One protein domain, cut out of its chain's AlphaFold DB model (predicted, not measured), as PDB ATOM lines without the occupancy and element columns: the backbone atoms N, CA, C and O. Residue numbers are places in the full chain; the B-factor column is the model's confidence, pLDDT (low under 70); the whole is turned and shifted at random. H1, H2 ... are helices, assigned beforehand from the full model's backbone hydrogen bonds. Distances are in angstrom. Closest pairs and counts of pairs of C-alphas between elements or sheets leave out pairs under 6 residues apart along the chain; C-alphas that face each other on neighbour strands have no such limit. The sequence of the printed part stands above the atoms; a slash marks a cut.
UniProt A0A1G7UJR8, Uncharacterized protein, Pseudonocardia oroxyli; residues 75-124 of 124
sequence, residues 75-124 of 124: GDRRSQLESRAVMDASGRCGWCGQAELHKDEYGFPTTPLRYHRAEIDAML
ATOM      1  N   GLY A  75     158.242 123.892 146.244       63.88
ATOM      2  CA  GLY A  75     159.092 124.134 147.421       63.88
ATOM      3  C   GLY A  75     159.516 125.600 147.561       63.88
ATOM      4  O   GLY A  75     159.459 126.159 148.655       63.88
ATOM      5  N   ASP A  76     159.849 126.239 146.436       77.75
ATOM      6  CA  ASP A  76     160.218 127.659 146.376       77.75
ATOM      7  C   ASP A  76     159.029 128.580 146.654       77.75
ATOM      8  O   ASP A  76     159.197 129.636 147.261       77.75
ATOM      9  N   ARG A  77     157.817 128.205 146.224       84.31
ATOM     10  CA  ARG A  77     156.624 129.014 146.486       84.31
ATOM     11  C   ARG A  77     156.202 128.920 147.947       84.31
ATOM     12  O   ARG A  77     155.935 129.952 148.560       84.31
ATOM     13  N   ARG A  78     156.207 127.712 148.521       86.88
ATOM     14  CA  ARG A  78     155.909 127.509 149.945       86.88
ATOM     15  C   ARG A  78     156.892 128.272 150.821       86.88
ATOM     16  O   ARG A  78     156.450 129.018 151.685       86.88
ATOM     17  N   SER A  79     158.196 128.170 150.569       89.00
ATOM     18  CA  SER A  79     159.199 128.886 151.368       89.00
ATOM     19  C   SER A  79     159.045 130.411 151.293       89.00
ATOM     20  O   SER A  79     159.157 131.085 152.316       89.00
ATOM     21  N   GLN A  80     158.697 130.959 150.123       88.75
ATOM     22  CA  GLN A  80     158.390 132.386 149.973       88.75
ATOM     23  C   GLN A  80     157.168 132.812 150.796       88.75
ATOM     24  O   GLN A  80     157.211 133.851 151.454       88.75
ATOM     25  N   LEU A  81     156.085 132.030 150.795       91.25
ATOM     26  CA  LEU A  81     154.881 132.350 151.571       91.25
ATOM     27  C   LEU A  81     155.130 132.217 153.079       91.25
ATOM     28  O   LEU A  81     154.796 133.124 153.839       91.25
ATOM     29  N   GLU A  82     155.798 131.144 153.504       92.62
ATOM     30  CA  GLU A  82     156.159 130.921 154.906       92.62
ATOM     31  C   GLU A  82     157.097 132.019 155.441       92.62
ATOM     32  O   GLU A  82     156.933 132.452 156.579       92.62
ATOM     33  N   SER A  83     158.017 132.547 154.620       89.62
ATOM     34  CA  SER A  83     158.907 133.653 155.019       89.62
ATOM     35  C   SER A  83     158.191 134.984 155.268       89.62
ATOM     36  O   SER A  83     158.740 135.852 155.940       89.62
ATOM     37  N   ARG A  84     156.968 135.156 154.747       89.94
ATOM     38  CA  ARG A  84     156.142 136.349 154.984       89.94
ATOM     39  C   ARG A  84     155.333 136.230 156.271       89.94
ATOM     40  O   ARG A  84     155.042 137.239 156.901       89.94
ATOM     41  N   ALA A  85     155.001 135.011 156.694       93.31
ATOM     42  CA  ALA A  85     154.276 134.739 157.932       93.31
ATOM     43  C   ALA A  85     155.215 134.687 159.152       93.31
ATOM     44  O   ALA A  85     155.242 133.716 159.911       93.31
ATOM     45  N   VAL A  86     155.985 135.757 159.350       92.50
ATOM     46  CA  VAL A  86     156.859 135.991 160.511       92.50
ATOM     47  C   VAL A  86     156.561 137.364 161.112       92.50
ATOM     48  O   VAL A  86     155.889 138.175 160.484       92.50
ATOM     49  N   MET A  87     157.029 137.633 162.331       91.62
ATOM     50  CA  MET A  87     156.886 138.965 162.930       91.62
ATOM     51  C   MET A  87     157.812 139.966 162.225       91.62
ATOM     52  O   MET A  87     158.976 139.652 161.969       91.62
ATOM     53  N   ASP A  88     157.303 141.156 161.911       89.56
ATOM     54  CA  ASP A  88     158.084 142.262 161.363       89.56
ATOM     55  C   ASP A  88     158.914 142.968 162.456       89.56
ATOM     56  O   ASP A  88     158.772 142.707 163.652       89.56
ATOM     57  N   ALA A  89     159.792 143.888 162.048       90.06
ATOM     58  CA  ALA A  89     160.652 144.630 162.975       90.06
ATOM     59  C   ALA A  89     159.877 145.530 163.958       90.06
ATOM     60  O   ALA A  89     160.424 145.929 164.983       90.06
ATOM     61  N   SER A  90     158.613 145.843 163.660       90.50
ATOM     62  CA  SER A  90     157.706 146.588 164.539       90.50
ATOM     63  C   SER A  90     156.842 145.686 165.427       90.50
ATOM     64  O   SER A  90     155.974 146.185 166.137       90.50
ATOM     65  N   GLY A  91     157.069 144.369 165.404       87.38
ATOM     66  CA  GLY A  91     156.316 143.409 166.204       87.38
ATOM     67  C   GLY A  91     154.906 143.134 165.682       87.38
ATOM     68  O   GLY A  91     154.058 142.702 166.456       87.38
ATOM     69  N   ARG A  92     154.634 143.363 164.394       93.19
ATOM     70  CA  ARG A  92     153.361 143.007 163.747       93.19
ATOM     71  C   ARG A  92     153.508 141.731 162.934       93.19
ATOM     72  O   ARG A  92     154.598 141.387 162.486       93.19
ATOM     73  N   CYS A  93     152.406 141.041 162.684       94.56
ATOM     74  CA  CYS A  93     152.388 139.906 161.772       94.56
ATOM     75  C   CYS A  93     152.716 140.354 160.336       94.56
ATOM     76  O   CYS A  93     151.989 141.151 159.750       94.56
ATOM     77  N   GLY A  94     153.769 139.803 159.730       92.75
ATOM     78  CA  GLY A  94     154.173 140.100 158.350       92.75
ATOM     79  C   GLY A  94     153.212 139.580 157.271       92.75
ATOM     80  O   GLY A  94     153.349 139.945 156.103       92.75
ATOM     81  N   TRP A  95     152.231 138.752 157.650       94.06
ATOM     82  CA  TRP A  95     151.208 138.229 156.743       94.06
ATOM     83  C   TRP A  95     149.959 139.116 156.694       94.06
ATOM     84  O   TRP A  95     149.609 139.615 155.628       94.06
ATOM     85  N   CYS A  96     149.308 139.350 157.840       93.69
ATOM     86  CA  CYS A  96     148.058 140.117 157.929       93.69
ATOM     87  C   CYS A  96     148.219 141.542 158.493       93.69
ATOM     88  O   CYS A  96     147.254 142.301 158.528       93.69
ATOM     89  N   GLY A  97     149.415 141.922 158.953       93.12
ATOM     90  CA  GLY A  97     149.717 143.258 159.479       93.12
ATOM     91  C   GLY A  97     149.212 143.537 160.896       93.12
ATOM     92  O   GLY A  97     149.387 144.654 161.385       93.12
ATOM     93  N   GLN A  98     148.589 142.565 161.571       93.50
ATOM     94  CA  GLN A  98     148.054 142.773 162.917       93.50
ATOM     95  C   GLN A  98     149.161 142.940 163.963       93.50
ATOM     96  O   GLN A  98     150.164 142.229 163.944       93.50
ATOM     97  N   ALA A  99     148.955 143.887 164.881       91.31
ATOM     98  CA  ALA A  99     149.836 144.118 166.026       91.31
ATOM     99  C   ALA A  99     149.502 143.213 167.225       91.31
ATOM    100  O   ALA A  99     150.339 143.031 168.104       91.31
ATOM    101  N   GLU A 100     148.286 142.655 167.278       90.69
ATOM    102  CA  GLU A 100     147.915 141.698 168.319       90.69
ATOM    103  C   GLU A 100     148.525 140.323 168.029       90.69
ATOM    104  O   GLU A 100     148.630 139.885 166.882       90.69
ATOM    105  N   LEU A 101     148.926 139.637 169.097       89.94
ATOM    106  CA  LEU A 101     149.465 138.293 169.016       89.94
ATOM    107  C   LEU A 101     148.371 137.309 168.590       89.94
ATOM    108  O   LEU A 101     147.309 137.237 169.211       89.94
ATOM    109  N   HIS A 102     148.657 136.515 167.563       94.75
ATOM    110  CA  HIS A 102     147.752 135.460 167.136       94.75
ATOM    111  C   HIS A 102     147.517 134.451 168.255       94.75
ATOM    112  O   HIS A 102     148.437 134.092 168.995       94.75
ATOM    113  N   LYS A 103     146.277 133.973 168.343       96.25
ATOM    114  CA  LYS A 103     145.843 132.971 169.312       96.25
ATOM    115  C   LYS A 103     145.353 131.728 168.581       96.25
ATOM    116  O   LYS A 103     144.817 131.834 167.479       96.25
ATOM    117  N   ASP A 104     145.583 130.561 169.160       93.75
ATOM    118  CA  ASP A 104     144.996 129.315 168.677       93.75
ATOM    119  C   ASP A 104     143.527 129.171 169.113       93.75
ATOM    120  O   ASP A 104     142.945 130.063 169.734       93.75
ATOM    121  N   GLU A 105     142.918 128.035 168.771       92.06
ATOM    122  CA  GLU A 105     141.526 127.707 169.110       92.06
ATOM    123  C   GLU A 105     141.248 127.651 170.622       92.06
ATOM    124  O   GLU A 105     140.099 127.766 171.044       92.06
ATOM    125  N   TYR A 106     142.293 127.526 171.442       94.06
ATOM    126  CA  TYR A 106     142.218 127.505 172.901       94.06
ATOM    127  C   TYR A 106     142.581 128.860 173.529       94.06
ATOM    128  O   TYR A 106     142.589 128.997 174.751       94.06
ATOM    129  N   GLY A 107     142.877 129.874 172.710       93.50
ATOM    130  CA  GLY A 107     143.246 131.213 173.157       93.50
ATOM    131  C   GLY A 107     144.728 131.384 173.510       93.50
ATOM    132  O   GLY A 107     145.105 132.462 173.980       93.50
ATOM    133  N   PHE A 108     145.580 130.378 173.287       94.06
ATOM    134  CA  PHE A 108     147.009 130.486 173.577       94.06
ATOM    135  C   PHE A 108     147.762 131.212 172.460       94.06
ATOM    136  O   PHE A 108     147.472 131.004 171.280       94.06
ATOM    137  N   PRO A 109     148.778 132.023 172.808       94.06
ATOM    138  CA  PRO A 109     149.722 132.595 171.858       94.06
ATOM    139  C   PRO A 109     150.261 131.593 170.836       94.06
ATOM    140  O   PRO A 109     150.809 130.550 171.194       94.06
ATOM    141  N   THR A 110     150.187 131.947 169.558       95.12
ATOM    142  CA  THR A 110     150.727 131.148 168.461       95.12
ATOM    143  C   THR A 110     151.538 132.004 167.493       95.12
ATOM    144  O   THR A 110     151.418 133.227 167.435       95.12
ATOM    145  N   THR A 111     152.404 131.351 166.723       93.94
ATOM    146  CA  THR A 111     153.222 132.036 165.716       93.94
ATOM    147  C   THR A 111     152.380 132.402 164.490       93.94
ATOM    148  O   THR A 111     151.489 131.628 164.124       93.94
ATOM    149  N   PRO A 112     152.693 133.508 163.787       95.19
ATOM    150  CA  PRO A 112     152.027 133.857 162.531       95.19
ATOM    151  C   PRO A 112     152.015 132.723 161.498       95.19
ATOM    152  O   PRO A 112     150.991 132.463 160.875       95.19
ATOM    153  N   LEU A 113     153.123 131.983 161.382       94.94
ATOM    154  CA  LEU A 113     153.237 130.829 160.488       94.94
ATOM    155  C   LEU A 113     152.234 129.717 160.817       94.94
ATOM    156  O   LEU A 113     151.686 129.088 159.913       94.94
ATOM    157  N   ARG A 114     152.017 129.441 162.106       94.44
ATOM    158  CA  ARG A 114     151.054 128.425 162.541       94.44
ATOM    159  C   ARG A 114     149.620 128.913 162.351       94.44
ATOM    160  O   ARG A 114     148.788 128.125 161.920       94.44
ATOM    161  N   TYR A 115     149.353 130.185 162.641       95.62
ATOM    162  CA  TYR A 115     148.027 130.782 162.493       95.62
ATOM    163  C   TYR A 115     147.559 130.802 161.028       95.62
ATOM    164  O   TYR A 115     146.461 130.350 160.726       95.62
ATOM    165  N   HIS A 116     148.427 131.209 160.098       96.00
ATOM    166  CA  HIS A 116     148.098 131.322 158.670       96.00
ATOM    167  C   HIS A 116     148.427 130.066 157.846       96.00
ATOM    168  O   HIS A 116     148.472 130.117 156.618       96.00
ATOM    169  N   ARG A 117     148.658 128.912 158.490       93.75
ATOM    170  CA  ARG A 117     149.068 127.677 157.798       93.75
ATOM    171  C   ARG A 117     148.071 127.260 156.715       93.75
ATOM    172  O   ARG A 117     148.483 126.954 155.602       93.75
ATOM    173  N   ALA A 118     146.778 127.301 157.033       93.44
ATOM    174  CA  ALA A 118     145.713 126.934 156.103       93.44
ATOM    175  C   ALA A 118     145.627 127.893 154.903       93.44
ATOM    176  O   ALA A 118     145.435 127.447 153.777       93.44
ATOM    177  N   GLU A 119     145.826 129.196 155.123       93.25
ATOM    178  CA  GLU A 119     145.852 130.198 154.050       93.25
ATOM    179  C   GLU A 119     147.060 130.010 153.130       93.25
ATOM    180  O   GLU A 119     146.928 130.087 151.911       93.25
ATOM    181  N   ILE A 120     148.234 129.726 153.702       92.06
ATOM    182  CA  ILE A 120     149.450 129.432 152.937       92.06
ATOM    183  C   ILE A 120     149.253 128.169 152.099       92.06
ATOM    184  O   ILE A 120     149.592 128.167 150.919       92.06
ATOM    185  N   ASP A 121     148.696 127.114 152.692       91.31
ATOM    186  CA  ASP A 121     148.457 125.848 152.004       91.31
ATOM    187  C   ASP A 121     147.385 125.975 150.905       91.31
ATOM    188  O   ASP A 121     147.478 125.280 149.901       91.31
ATOM    189  N   ALA A 122     146.429 126.905 151.035       92.38
ATOM    190  CA  ALA A 122     145.451 127.225 149.991       92.38
ATOM    191  C   ALA A 122     146.032 128.029 148.807       92.38
ATOM    192  O   ALA A 122     145.396 128.124 147.760       92.38
ATOM    193  N   MET A 123     147.218 128.628 148.966       86.06
ATOM    194  CA  MET A 123     147.915 129.408 147.928       86.06
ATOM    195  C   MET A 123     149.013 128.614 147.195       86.06
ATOM    196  O   MET A 123     149.785 129.211 146.428       86.06
ATOM    197  N   LEU A 124     149.119 127.308 147.456       82.88
ATOM    198  CA  LEU A 124     150.076 126.376 146.849       82.88
ATOM    199  C   LEU A 124     149.406 125.457 145.833       82.88
ATOM    200  O   LEU A 124     150.083 125.181 144.819       82.88
TER     201      LEU A 124
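Overview. This is residues 75 to 124 of the 124 residues of an uncharacterized protein of Pseudonocardia oroxyli (UniProt A0A1G7UJR8). At one end of a flat domain, the first helix, H1, and the last, H3, pack on each other at a steep tilt; a long looping stretch, residues 85 to 111, makes the other end, and the short H2 leads back into H3. The printed part has 50 residues, with three named helices in the order H1, H2, H3 and no named strand; the class is all helix, with 20 residues in named elements, under half. It is compact, with a radius of gyration of the C-alphas of 10.9 A, and spans 30 by 26 by 12 A.

Along the chain. H1, residues 75 to 84, is 14.7 A long and begins at C-alpha 75 (159.092, 124.134, 147.421). H3, residues 117 to 122, is 8.6 A long and ends at C-alpha 122 (145.451, 127.225, 149.991). H2 is residues 112 to 115, 5.0 A.

Arrangement. H1 and H3 touch, the closest C-alphas being those of Leu 81 and Ile 120, 6.3 A apart. They run opposite ways at a steep tilt of 48 degrees. H1 and H2 are close but not clearly touching; their closest C-alphas, of Glu 82 and Leu 113, are 6.3 A apart. H2 and H3 meet only through their link. Every O i to N i+4 pair is within hydrogen-bond range in H3, and 5 of 6 in H1; H2 is too short for such a pair.

Size, cuts and confidence. The C-alphas farthest apart, of Asp 76 and Tyr 106, are 32.1 A apart. The printed part has no cut; the link from H1 to H2 is long, 27 residues. Residue 75 has pLDDT under 70.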